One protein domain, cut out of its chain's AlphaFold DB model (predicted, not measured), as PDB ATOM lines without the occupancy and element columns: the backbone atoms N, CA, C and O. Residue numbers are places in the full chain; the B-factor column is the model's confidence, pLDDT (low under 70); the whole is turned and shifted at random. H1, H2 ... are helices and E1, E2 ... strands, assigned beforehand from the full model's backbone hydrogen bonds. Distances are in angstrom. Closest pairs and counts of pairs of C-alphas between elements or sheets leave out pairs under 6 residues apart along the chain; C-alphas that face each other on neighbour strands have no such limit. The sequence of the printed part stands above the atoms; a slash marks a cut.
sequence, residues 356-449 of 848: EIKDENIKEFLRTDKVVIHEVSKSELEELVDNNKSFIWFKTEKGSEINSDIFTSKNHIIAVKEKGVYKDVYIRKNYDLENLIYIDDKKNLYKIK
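AT A GLANCE: This is residues 356 to 449 of the 848 residues of the protein "Domain of uncharacterized function (DUF955)./Antirestriction protein (ArdA)" of Clostridium perfringens (UniProt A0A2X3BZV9). One strongly twisted six-strand sheet runs through the domain, with E5 and E2 at its core, the long strand E3 leading out to E4 on one side, and E6 and E1 on the other. Helix H2 packs on one face beside E6, and the small helix H1 lies off the sheet, far from the core. The printed part has 94 residues, with H1 E1 H2 E2 E3 E4 E5 E6 along the chain; the sheet is mixed, in the order E1 E6 E5 E2 E3 E4. The class is mixed, helices and strands, with 44 residues, under half, in named elements. The whole is compact and rounded, radius of gyration of the C-alphas 12.5 A, spans 35 by 26 by 26 A.

HOW THE PARTS SIT: Start at E5, residues 436 to 439, antiparallel to E2, residues 392 to 395; find N 437 and O 394 2.9 A apart. Beyond E2 comes E3, residues 412 to 418, antiparallel, with N 413 and O 393 at 2.9 A. E3 is staggered: its residues 412 to 414 pair with E2, and 415 to 418 with E4, residues 421 to 424, where N 416 and O 423 are 2.9 A apart. E2 E3 E4 form a meander, each strand the antiparallel neighbour of the one before; with E5 beside E2 they make a Greek key. On the other side of E5 look for E6, residues 445 to 448, its hairpin partner, with N 438 and O 446 at 2.8 A. Edge strand E1, residues 373 to 376, is parallel to E6, with N 374 and O 445 at 2.9 A. H2, residues 378 to 387, is on the sheet at a height of 6.2 A, over none of its strands. H2 touches E6; their closest C-alphas, of Lys 378 and Ile 448, are 5.8 A apart. E1, H2 and E2 make a split strand-helix-strand unit, with E6 and E5 between its strands and a right-handed crossover. H1, residues 360 to 366, is not on the sheet and is apart from H2. In H1 and H2 every O i to N i+4 pair is within hydrogen-bond range.

IN THESE COORDINATES: Find C-alpha 412 at (20.160, 45.450, 254.875); from there E3 runs 19.1 A. H2 begins at (19.905, 43.578, 234.220) and runs 14.2 A. H1 spans 9.9 A, E1 9.5 A, E2 9.8 A, E4 10.2 A, E5 9.7 A and E6 10.7 A, ending at C-alpha 448, (23.844, 45.610, 237.925).

THE WHOLE: The farthest C-alphas, of Asp 369 and Lys 419, are 35.5 A apart. The printed part has no cut. The links E2 to E3 and E4 to E5 are long. The mean pLDDT of the printed part is 71.5; 35 residues are under 70, among them 366 to 371 and 425 to 429.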
ATOM      1  N   GLU A 356      36.488  43.900 252.480       73.25
ATOM      2  CA  GLU A 356      36.458  43.408 253.862       73.25
ATOM      3  C   GLU A 356      35.234  43.959 254.619       73.25
ATOM      4  O   GLU A 356      34.990  45.166 254.648       73.25
ATOM      5  N   ILE A 357      34.442  43.086 255.238       79.19
ATOM      6  CA  ILE A 357      33.257  43.438 256.030       79.19
ATOM      7  C   ILE A 357      33.692  43.807 257.452       79.19
ATOM      8  O   ILE A 357      34.483  43.099 258.070       79.19
ATOM      9  N   LYS A 358      33.134  44.888 258.014       78.00
ATOM     10  CA  LYS A 358      33.440  45.341 259.390       78.00
ATOM     11  C   LYS A 358      32.349  45.039 260.427       78.00
ATOM     12  O   LYS A 358      32.648  45.028 261.617       78.00
ATOM     13  N   ASP A 359      31.097  44.817 260.018       77.25
ATOM     14  CA  ASP A 359      29.998  44.451 260.928       77.25
ATOM     15  C   ASP A 359      30.022  42.930 261.169       77.25
ATOM     16  O   ASP A 359      29.662  42.150 260.288       77.25
ATOM     17  N   GLU A 360      30.456  42.499 262.358       69.25
ATOM     18  CA  GLU A 360      30.571  41.076 262.734       69.25
ATOM     19  C   GLU A 360      29.257  40.291 262.544       69.25
ATOM     20  O   GLU A 360      29.285  39.121 262.170       69.25
ATOM     21  N   ASN A 361      28.096  40.936 262.706       67.69
ATOM     22  CA  ASN A 361      26.794  40.292 262.482       67.69
ATOM     23  C   ASN A 361      26.564  39.979 260.991       67.69
ATOM     24  O   ASN A 361      25.895  39.007 260.644       67.69
ATOM     25  N   ILE A 362      27.118  40.807 260.099       76.00
ATOM     26  CA  ILE A 362      27.071  40.590 258.650       76.00
ATOM     27  C   ILE A 362      28.116  39.552 258.226       76.00
ATOM     28  O   ILE A 362      27.808  38.726 257.367       76.00
ATOM     29  N   LYS A 363      29.287  39.505 258.885       74.56
ATOM     30  CA  LYS A 363      30.252  38.406 258.707       74.56
ATOM     31  C   LYS A 363      29.644  37.049 259.050       74.56
ATOM     32  O   LYS A 363      29.773  36.112 258.271       74.56
ATOM     33  N   GLU A 364      28.949  36.932 260.184       61.50
ATOM     34  CA  GLU A 364      28.296  35.677 260.588       61.50
ATOM     35  C   GLU A 364      27.168  35.281 259.616       61.50
ATOM     36  O   GLU A 364      27.051  34.113 259.239       61.50
ATOM     37  N   PHE A 365      26.378  36.253 259.145       70.69
ATOM     38  CA  PHE A 365      25.296  36.022 258.181       70.69
ATOM     39  C   PHE A 365      25.792  35.560 256.798       70.69
ATOM     40  O   PHE A 365      25.218  34.632 256.226       70.69
ATOM     41  N   LEU A 366      26.852  36.182 256.269       68.06
ATOM     42  CA  LEU A 366      27.460  35.823 254.978       68.06
ATOM     43  C   LEU A 366      28.499  34.695 255.096       68.06
ATOM     44  O   LEU A 366      28.903  34.128 254.087       68.06
ATOM     45  N   ARG A 367      28.890  34.333 256.325       68.81
ATOM     46  CA  ARG A 367      29.895  33.311 256.680       68.81
ATOM     47  C   ARG A 367      31.304  33.585 256.144       68.81
ATOM     48  O   ARG A 367      32.099  32.661 255.997       68.81
ATOM     49  N   THR A 368      31.617  34.852 255.895       68.25
ATOM     50  CA  THR A 368      32.918  35.326 255.410       68.25
ATOM     51  C   THR A 368      33.206  36.723 255.955       68.25
ATOM     52  O   THR A 368      32.286  37.508 256.186       68.25
ATOM     53  N   ASP A 369      34.481  37.051 256.165       64.19
ATOM     54  CA  ASP A 369      34.933  38.407 256.479       64.19
ATOM     55  C   ASP A 369      35.229  39.246 255.225       64.19
ATOM     56  O   ASP A 369      35.388  40.461 255.332       64.19
ATOM     57  N   LYS A 370      35.257  38.629 254.037       69.75
ATOM     58  CA  LYS A 370      35.550  39.269 252.747       69.75
ATOM     59  C   LYS A 370      34.566  38.830 251.672       69.75
ATOM     60  O   LYS A 370      34.242  37.649 251.565       69.75
ATOM     61  N   VAL A 371      34.123  39.776 250.850       69.12
ATOM     62  CA  VAL A 371      33.193  39.533 249.739       69.12
ATOM     63  C   VAL A 371      33.686  40.157 248.442       69.12
ATOM     64  O   VAL A 371      34.293  41.228 248.437       69.12
ATOM     65  N   VAL A 372      33.373  39.491 247.336       70.88
ATOM     66  CA  VAL A 372      33.375  40.071 245.989       70.88
ATOM     67  C   VAL A 372      31.937  40.487 245.673       70.88
ATOM     68  O   VAL A 372      30.987  39.899 246.193       70.88
ATOM     69  N   ILE A 373      31.766  41.526 244.857       74.38
ATOM     70  CA  ILE A 373      30.464  41.894 244.295       74.38
ATOM     71  C   ILE A 373      30.557  41.687 242.792       74.38
ATOM     72  O   ILE A 373      31.322  42.378 242.119       74.38
ATOM     73  N   HIS A 374      29.777  40.752 242.273       71.19
ATOM     74  CA  HIS A 374      29.779  40.424 240.857       71.19
ATOM     75  C   HIS A 374      28.904  41.426 240.088       71.19
ATOM     76  O   HIS A 374      27.770  41.716 240.480       71.19
ATOM     77  N   GLU A 375      29.442  41.977 238.995       74.62
ATOM     78  CA  GLU A 375      28.713  42.887 238.106       74.62
ATOM     79  C   GLU A 375      28.089  42.105 236.942       74.62
ATOM     80  O   GLU A 375      28.796  41.684 236.015       74.62
ATOM     81  N   VAL A 376      26.766  41.949 236.988       63.66
ATOM     82  CA  VAL A 376      25.937  41.202 236.021       63.66
ATOM     83  C   VAL A 376      24.979  42.141 235.283       63.66
ATOM     84  O   VAL A 376      24.664  43.217 235.784       63.66
ATOM     85  N   SER A 377      24.513  41.784 234.090       70.06
ATOM     86  CA  SER A 377      23.504  42.567 233.361       70.06
ATOM     87  C   SER A 377      22.156  42.608 234.096       70.06
ATOM     88  O   SER A 377      21.926  41.923 235.099       70.06
ATOM     89  N   LYS A 378      21.231  43.441 233.607       74.19
ATOM     90  CA  LYS A 378      19.905  43.578 234.220       74.19
ATOM     91  C   LYS A 378      19.056  42.311 234.078       74.19
ATOM     92  O   LYS A 378      18.396  41.938 235.045       74.19
ATOM     93  N   SER A 379      19.070  41.669 232.913       65.50
ATOM     94  CA  SER A 379      18.366  40.403 232.673       65.50
ATOM     95  C   SER A 379      18.916  39.293 233.568       65.50
ATOM     96  O   SER A 379      18.137  38.655 234.269       65.50
ATOM     97  N   GLU A 380      20.242  39.145 233.649       64.88
ATOM     98  CA  GLU A 380      20.893  38.180 234.549       64.88
ATOM     99  C   GLU A 380      20.543  38.431 236.023       64.88
ATOM    100  O   GLU A 380      20.245  37.483 236.745       64.88
ATOM    101  N   LEU A 381      20.530  39.687 236.501       76.44
ATOM    102  CA  LEU A 381      20.152  39.962 237.893       76.44
ATOM    103  C   LEU A 381      18.668  39.683 238.159       76.44
ATOM    104  O   LEU A 381      18.317  39.203 239.236       76.44
ATOM    105  N   GLU A 382      17.791  39.974 237.199       74.88
ATOM    106  CA  GLU A 382      16.367  39.663 237.317       74.88
ATOM    107  C   GLU A 382      16.100  38.148 237.285       74.88
ATOM    108  O   GLU A 382      15.293  37.682 238.090       74.88
ATOM    109  N   GLU A 383      16.809  37.377 236.454       70.12
ATOM    110  CA  GLU A 383      16.747  35.909 236.454       70.12
ATOM    111  C   GLU A 383      17.329  35.313 237.745       70.12
ATOM    112  O   GLU A 383      16.709  34.439 238.352       70.12
ATOM    113  N   LEU A 384      18.483  35.802 238.217       72.12
ATOM    114  CA  LEU A 384      19.074  35.369 239.488       72.12
ATOM    115  C   LEU A 384      18.094  35.552 240.652       72.12
ATOM    116  O   LEU A 384      18.011  34.675 241.510       72.12
ATOM    117  N   VAL A 385      17.335  36.650 240.672       73.62
ATOM    118  CA  VAL A 385      16.307  36.900 241.694       73.62
ATOM    119  C   VAL A 385      15.091  35.990 241.531       73.62
ATOM    120  O   VAL A 385      14.596  35.486 242.534       73.62
ATOM    121  N   ASP A 386      14.600  35.781 240.309       72.50
ATOM    122  CA  ASP A 386      13.382  34.992 240.081       72.50
ATOM    123  C   ASP A 386      13.637  33.468 240.227       72.50
ATOM    124  O   ASP A 386      12.717  32.723 240.574       72.50
ATOM    125  N   ASN A 387      14.886  33.005 240.058       62.59
ATOM    126  CA  ASN A 387      15.314  31.614 240.285       62.59
ATOM    127  C   ASN A 387      15.751  31.300 241.738       62.59
ATOM    128  O   ASN A 387      15.701  30.137 242.151       62.59
ATOM    129  N   ASN A 388      16.179  32.291 242.534       60.88
ATOM    130  CA  ASN A 388      16.542  32.115 243.953       60.88
ATOM    131  C   ASN A 388      15.361  32.439 244.892       60.88
ATOM    132  O   ASN A 388      14.376  33.064 244.511       60.88
ATOM    133  N   LYS A 389      15.439  32.014 246.161       64.00
ATOM    134  CA  LYS A 389      14.390  32.252 247.179       64.00
ATOM    135  C   LYS A 389      14.740  33.356 248.178       64.00
ATOM    136  O   LYS A 389      13.944  33.659 249.071       64.00
ATOM    137  N   SER A 390      15.910  33.964 248.027       62.97
ATOM    138  CA  SER A 390      16.352  35.112 248.802       62.97
ATOM    139  C   SER A 390      15.696  36.396 248.290       62.97
ATOM    140  O   SER A 390      15.727  36.700 247.102       62.97
ATOM    141  N   PHE A 391      15.151  37.189 249.212       72.31
ATOM    142  CA  PHE A 391      14.613  38.533 248.954       72.31
ATOM    143  C   PHE A 391      15.417  39.608 249.699       72.31
ATOM    144  O   PHE A 391      14.890  40.659 250.067       72.31
ATOM    145  N   ILE A 392      16.680  39.300 250.002       72.50
ATOM    146  CA  ILE A 392      17.576  40.101 250.837       72.50
ATOM    147  C   ILE A 392      18.490  40.953 249.956       72.50
ATOM    148  O   ILE A 392      19.093  40.458 249.005       72.50
ATOM    149  N   TRP A 393      18.609  42.232 250.315       85.88
ATOM    150  CA  TRP A 393      19.397  43.216 249.584       85.88
ATOM    151  C   TRP A 393      20.137  44.149 250.543       85.88
ATOM    152  O   TRP A 393      19.607  44.509 251.599       85.88
ATOM    153  N   PHE A 394      21.313  44.633 250.148       81.50
ATOM    154  CA  PHE A 394      21.879  45.855 250.722       81.50
ATOM    155  C   PHE A 394      21.476  47.056 249.871       81.50
ATOM    156  O   PHE A 394      21.652  47.055 248.654       81.50
ATOM    157  N   LYS A 395      20.953  48.097 250.517       83.81
ATOM    158  CA  LYS A 395      20.645  49.368 249.866       83.81
ATOM    159  C   LYS A 395      21.884  50.266 249.813       83.81
ATOM    160  O   LYS A 395      22.507  50.508 250.846       83.81
ATOM    161  N   THR A 396      22.173  50.826 248.643       79.75
ATOM    162  CA  THR A 396      23.207  51.852 248.428       79.75
ATOM    163  C   THR A 396      22.584  53.244 248.217       79.75
ATOM    164  O   THR A 396      21.358  53.429 248.292       79.75
ATOM    165  N   GLU A 397      23.421  54.258 247.980       73.44
ATOM    166  CA  GLU A 397      22.995  55.533 247.390       73.44
ATOM    167  C   GLU A 397      23.455  55.597 245.925       73.44
ATOM    168  O   GLU A 397      24.474  55.005 245.565       73.44
ATOM    169  N   LYS A 398      22.699  56.278 245.050       65.44
ATOM    170  CA  LYS A 398      22.961  56.212 243.604       65.44
ATOM    171  C   LYS A 398      24.318  56.836 243.273       65.44
ATOM    172  O   LYS A 398      24.507  58.036 243.458       65.44
ATOM    173  N   GLY A 399      25.252  56.013 242.796       58.97
ATOM    174  CA  GLY A 399      26.632  56.416 242.512       58.97
ATOM    175  C   GLY A 399      27.575  56.475 243.725       58.97
ATOM    176  O   GLY A 399      28.678  56.997 243.584       58.97
ATOM    177  N   SER A 400      27.195  55.961 244.903       62.03
ATOM    178  CA  SER A 400      28.119  55.855 246.045       62.03
ATOM    179  C   SER A 400      29.181  54.773 245.819       62.03
ATOM    180  O   SER A 400      28.838  53.657 245.424       62.03
ATOM    181  N   GLU A 401      30.444  55.061 246.140       66.81
ATOM    182  CA  GLU A 401      31.533  54.076 246.092       66.81
ATOM    183  C   GLU A 401      31.281  52.929 247.085       66.81
ATOM    184  O   GLU A 401      31.094  53.153 248.283       66.81
ATOM    185  N   ILE A 402      31.259  51.690 246.584       73.75
ATOM    186  CA  ILE A 402      30.895  50.525 247.390       73.75
ATOM    187  C   ILE A 402      32.107  50.043 248.184       73.75
ATOM    188  O   ILE A 402      33.126  49.650 247.624       73.75
ATOM    189  N   ASN A 403      31.972  50.065 249.507       79.81
ATOM    190  CA  ASN A 403      33.012  49.688 250.451       79.81
ATOM    191  C   ASN A 403      32.415  48.978 251.680       79.81
ATOM    192  O   ASN A 403      31.199  48.801 251.800       79.81
ATOM    193  N   SER A 404      33.294  48.602 252.606       76.75
ATOM    194  CA  SER A 404      33.008  47.909 253.867       76.75
ATOM    195  C   SER A 404      31.846  48.471 254.690       76.75
ATOM    196  O   SER A 404      31.177  47.725 255.403       76.75
ATOM    197  N   ASP A 405      31.612  49.783 254.624       77.44
ATOM    198  CA  ASP A 405      30.718  50.501 255.536       77.44
ATOM    199  C   ASP A 405      29.261  50.490 255.022       77.44
ATOM    200  O   ASP A 405      28.327  50.816 255.760       77.44
ATOM    201  N   ILE A 406      29.045  50.027 253.782       79.19
ATOM    202  CA  ILE A 406      27.715  49.687 253.259       79.19
ATOM    203  C   ILE A 406      27.186  48.407 253.923       79.19
ATOM    204  O   ILE A 406      25.990  48.320 254.211       79.19
ATOM    205  N   PHE A 407      28.060  47.448 254.240       80.06
ATOM    206  CA  PHE A 407      27.703  46.144 254.806       80.06
ATOM    207  C   PHE A 407      27.432  46.208 256.311       80.06
ATOM    208  O   PHE A 407      28.173  45.669 257.130       80.06
ATOM    209  N   THR A 408      26.329  46.867 256.672       75.50
ATOM    210  CA  THR A 408      25.830  46.949 258.049       75.50
ATOM    211  C   THR A 408      24.354  46.579 258.144       75.50
ATOM    212  O   THR A 408      23.569  46.758 257.207       75.50
ATOM    213  N   SER A 409      23.950  46.146 259.336       64.69
ATOM    214  CA  SER A 409      22.555  45.847 259.704       64.69
ATOM    215  C   SER A 409      21.534  46.979 259.465       64.69
ATOM    216  O   SER A 409      20.334  46.722 259.505       64.69
ATOM    217  N   LYS A 410      21.969  48.222 259.195       67.00
ATOM    218  CA  LYS A 410      21.089  49.368 258.878       67.00
ATOM    219  C   LYS A 410      20.765  49.522 257.389       67.00
ATOM    220  O   LYS A 410      19.763  50.155 257.063       67.00
ATOM    221  N   ASN A 411      21.605  48.972 256.511       71.62
ATOM    222  CA  ASN A 411      21.455  49.068 255.054       71.62
ATOM    223  C   ASN A 411      20.853  47.793 254.445       71.62
ATOM    224  O   ASN A 411      20.354  47.825 253.321       71.62
ATOM    225  N   HIS A 412      20.884  46.682 255.187       73.88
ATOM    226  CA  HIS A 412      20.160  45.450 254.875       73.88
ATOM    227  C   HIS A 412      18.644  45.721 254.877       73.88
ATOM    228  O   HIS A 412      18.074  46.146 255.883       73.88
ATOM    229  N   ILE A 413      17.987  45.457 253.747       68.56
ATOM    230  CA  ILE A 413      16.532  45.499 253.575       68.56
ATOM    231  C   ILE A 413      16.018  44.203 252.929       68.56
ATOM    232  O   ILE A 413      16.766  43.472 252.283       68.56
ATOM    233  N   ILE A 414      14.717  43.940 253.070       71.50
ATOM    234  CA  ILE A 414      14.027  42.858 252.356       71.50
ATOM    235  C   ILE A 414      13.130  43.491 251.294       71.50
ATOM    236  O   ILE A 414      12.247  44.283 251.642       71.50
ATOM    237  N   ALA A 415      13.357  43.153 250.023       70.19
ATOM    238  CA  ALA A 415      12.678  43.751 248.876       70.19
ATOM    239  C   ALA A 415      12.279  42.705 247.821       70.19
ATOM    240  O   ALA A 415      13.020  41.759 247.555       70.19
ATOM    241  N   VAL A 416      11.098  42.883 247.222       67.94
ATOM    242  CA  VAL A 416      10.455  41.912 246.319       67.94
ATOM    243  C   VAL A 416       9.977  42.603 245.037       67.94
ATOM    244  O   VAL A 416       9.541  43.756 245.070       67.94
ATOM    245  N   LYS A 417      10.050  41.882 243.913       72.31
ATOM    246  CA  LYS A 417       9.585  42.283 242.576       72.31
ATOM    247  C   LYS A 417       8.048  42.251 242.519       72.31
ATOM    248  O   LYS A 417       7.448  41.183 242.460       72.31
ATOM    249  N   GLU A 418       7.379  43.406 242.534       64.44
ATOM    250  CA  GLU A 418       5.918  43.503 242.360       64.44
ATOM    251  C   GLU A 418       5.593  44.256 241.063       64.44
ATOM    252  O   GLU A 418       5.775  45.473 240.979       64.44
ATOM    253  N   LYS A 419       5.070  43.538 240.056       64.06
ATOM    254  CA  LYS A 419       4.714  44.084 238.726       64.06
ATOM    255  C   LYS A 419       5.875  44.847 238.057       64.06
ATOM    256  O   LYS A 419       5.693  45.966 237.587       64.06
ATOM    257  N   GLY A 420       7.067  44.247 238.057       63.00
ATOM    258  CA  GLY A 420       8.272  44.822 237.442       63.00
ATOM    259  C   GLY A 420       8.956  45.939 238.243       63.00
ATOM    260  O   GLY A 420       9.883  46.556 237.735       63.00
ATOM    261  N   VAL A 421       8.528  46.214 239.483       64.44
ATOM    262  CA  VAL A 421       9.167  47.210 240.363       64.44
ATOM    263  C   VAL A 421       9.521  46.579 241.704       64.44
ATOM    264  O   VAL A 421       8.669  45.971 242.353       64.44
ATOM    265  N   TYR A 422      10.764  46.760 242.145       76.12
ATOM    266  CA  TYR A 422      11.237  46.279 243.441       76.12
ATOM    267  C   TYR A 422      10.763  47.191 244.574       76.12
ATOM    268  O   TYR A 422      10.856  48.418 244.484       76.12
ATOM    269  N   LYS A 423      10.233  46.600 245.647       73.94
ATOM    270  CA  LYS A 423       9.697  47.331 246.806       73.94
ATOM    271  C   LYS A 423      10.102  46.666 248.104       73.94
ATOM    272  O   LYS A 423      10.084  45.439 248.178       73.94
ATOM    273  N   ASP A 424      10.404  47.455 249.134       74.50
ATOM    274  CA  ASP A 424      10.584  46.878 250.465       74.50
ATOM    275  C   ASP A 424       9.249  46.343 251.024       74.50
ATOM    276  O   ASP A 424       8.166  46.873 250.748       74.50
ATOM    277  N   VAL A 425       9.330  45.266 251.807       60.22
ATOM    278  CA  VAL A 425       8.152  44.511 252.272       60.22
ATOM    279  C   VAL A 425       7.364  45.236 253.379       60.22
ATOM    280  O   VAL A 425       6.165  44.993 253.539       60.22
ATOM    281  N   TYR A 426       7.998  46.139 254.139       50.53
ATOM    282  CA  TYR A 426       7.482  46.623 255.433       50.53
ATOM    283  C   TYR A 426       7.058  48.101 255.457       50.53
ATOM    284  O   TYR A 426       6.128  48.467 256.172       50.53
ATOM    285  N   ILE A 427       7.735  48.950 254.689       52.53
ATOM    286  CA  ILE A 427       7.570  50.409 254.581       52.53
ATOM    287  C   ILE A 427       7.004  50.782 253.194       52.53
ATOM    288  O   ILE A 427       6.407  51.849 253.041       52.53
ATOM    289  N   ARG A 428       7.113  49.878 252.207       60.19
ATOM    290  CA  ARG A 428       6.610  50.001 250.826       60.19
ATOM    291  C   ARG A 428       7.220  51.165 250.043       60.19
ATOM    292  O   ARG A 428       6.528  51.814 249.255       60.19
ATOM    293  N   LYS A 429       8.515  51.434 250.222       62.62
ATOM    294  CA  LYS A 429       9.253  52.288 249.282       62.62
ATOM    295  C   LYS A 429       9.585  51.487 248.028       62.62
ATOM    296  O   LYS A 429       9.878  50.296 248.106       62.62
ATOM    297  N   ASN A 430       9.535  52.154 246.878       73.44
ATOM    298  CA  ASN A 430      10.034  51.607 245.620       73.44
ATOM    299  C   ASN A 430      11.556  51.784 245.561       73.44
ATOM    300  O   ASN A 430      12.083  52.787 246.052       73.44
ATOM    301  N   TYR A 431      12.233  50.845 244.910       70.44
ATOM    302  CA  TYR A 431      13.672  50.849 244.704       70.44
ATOM    303  C   TYR A 431      13.992  50.773 243.217       70.44
ATOM    304  O   TYR A 431      13.322  50.091 242.445       70.44
ATOM    305  N   ASP A 432      15.035  51.501 242.851       73.75
ATOM    306  CA  ASP A 432      15.728  51.370 241.580       73.75
ATOM    307  C   ASP A 432      16.796  50.279 241.741       73.75
ATOM    308  O   ASP A 432      17.482  50.233 242.767       73.75
ATOM    309  N   LEU A 433      16.895  49.393 240.751       72.75
ATOM    310  CA  LEU A 433      17.764  48.216 240.755       72.75
ATOM    311  C   LEU A 433      19.253  48.592 240.847       72.75
ATOM    312  O   LEU A 433      20.022  47.887 241.490       72.75
ATOM    313  N   GLU A 434      19.644  49.740 240.290       73.06
ATOM    314  CA  GLU A 434      21.012  50.277 240.387       73.06
ATOM    315  C   GLU A 434      21.412  50.685 241.823       73.06
ATOM    316  O   GLU A 434      22.594  50.855 242.118       73.06
ATOM    317  N   ASN A 435      20.438  50.834 242.733       77.38
ATOM    318  CA  ASN A 435      20.645  51.244 244.130       77.38
ATOM    319  C   ASN A 435      20.579  50.067 245.120       77.38
ATOM    320  O   ASN A 435      20.376  50.269 246.326       77.38
ATOM    321  N   LEU A 436      20.678  48.839 244.609       81.56
ATOM    322  CA  LEU A 436      20.565  47.603 245.370       81.56
ATOM    323  C   LEU A 436      21.713  46.643 245.030       81.56
ATOM    324  O   LEU A 436      22.109  46.502 243.877       81.56
ATOM    325  N   ILE A 437      22.204  45.940 246.048       85.50
ATOM    326  CA  ILE A 437      23.091  44.781 245.909       85.50
ATOM    327  C   ILE A 437      22.287  43.559 246.359       85.50
ATOM    328  O   ILE A 437      21.856  43.506 247.515       85.50
ATOM    329  N   TYR A 438      22.044  42.617 245.451       85.19
ATOM    330  CA  TYR A 438      21.341  41.365 245.728       85.19
ATOM    331  C   TYR A 438      22.222  40.400 246.515       85.19
ATOM    332  O   TYR A 438      23.447  40.435 246.392       85.19
ATOM    333  N   ILE A 439      21.590  39.512 247.283       81.56
ATOM    334  CA  ILE A 439      22.250  38.380 247.932       81.56
ATOM    335  C   ILE A 439      21.477  37.107 247.592       81.56
ATOM    336  O   ILE A 439      20.308  36.994 247.962       81.56
ATOM    337  N   ASP A 440      22.121  36.145 246.935       74.44
ATOM    338  CA  ASP A 440      21.490  34.884 246.521       74.44
ATOM    339  C   ASP A 440      21.276  33.899 247.696       74.44
ATOM    340  O   ASP A 440      21.573  34.186 248.868       74.44
ATOM    341  N   ASP A 441      20.761  32.699 247.411       68.50
ATOM    342  CA  ASP A 441      20.588  31.660 248.436       68.50
ATOM    343  C   ASP A 441      21.931  31.131 248.986       68.50
ATOM    344  O   ASP A 441      21.986  30.721 250.150       68.50
ATOM    345  N   LYS A 442      23.022  31.219 248.209       70.56
ATOM    346  CA  LYS A 442      24.387  30.782 248.567       70.56
ATOM    347  C   LYS A 442      25.210  31.832 249.339       70.56
ATOM    348  O   LYS A 442      26.216  31.456 249.934       70.56
ATOM    349  N   LYS A 443      24.735  33.083 249.416       70.94
ATOM    350  CA  LYS A 443      25.370  34.282 250.011       70.94
ATOM    351  C   LYS A 443      26.431  34.980 249.147       70.94
ATOM    352  O   LYS A 443      27.212  35.766 249.675       70.94
ATOM    353  N   ASN A 444      26.385  34.787 247.831       73.94
ATOM    354  CA  ASN A 444      27.111  35.616 246.863       73.94
ATOM    355  C   ASN A 444      26.399  36.966 246.675       73.94
ATOM    356  O   ASN A 444      25.178  37.051 246.851       73.94
ATOM    357  N   LEU A 445      27.144  38.018 246.315       79.50
ATOM    358  CA  LEU A 445      26.616  39.379 246.178       79.50
ATOM    359  C   LEU A 445      26.685  39.864 244.730       79.50
ATOM    360  O   LEU A 445      27.737  39.797 244.096       79.50
ATOM    361  N   TYR A 446      25.579  40.416 244.234       79.25
ATOM    362  CA  TYR A 446      25.438  40.841 242.838       79.25
ATOM    363  C   TYR A 446      24.901  42.265 242.741       79.25
ATOM    364  O   TYR A 446      24.008  42.651 243.496       79.25
ATOM    365  N   LYS A 447      25.390  43.041 241.777       83.50
ATOM    366  CA  LYS A 447      24.782  44.318 241.375       83.50
ATOM    367  C   LYS A 447      24.701  44.399 239.854       83.50
ATOM    368  O   LYS A 447      25.417  43.684 239.154       83.50
ATOM    369  N   ILE A 448      23.892  45.329 239.357       79.56
ATOM    370  CA  ILE A 448      23.844  45.610 237.925       79.56
ATOM    371  C   ILE A 448      25.125  46.298 237.439       79.56
ATOM    372  O   ILE A 448      25.593  47.288 238.003       79.56
ATOM    373  N   LYS A 449      25.675  45.716 236.375       69.56
ATOM    374  CA  LYS A 449      26.714  46.224 235.485       69.56
ATOM    375  C   LYS A 449      26.075  47.247 234.552       69.56
ATOM    376  O   LYS A 449      24.990  47.010 234.035       69.56
TER     377      LYS A 449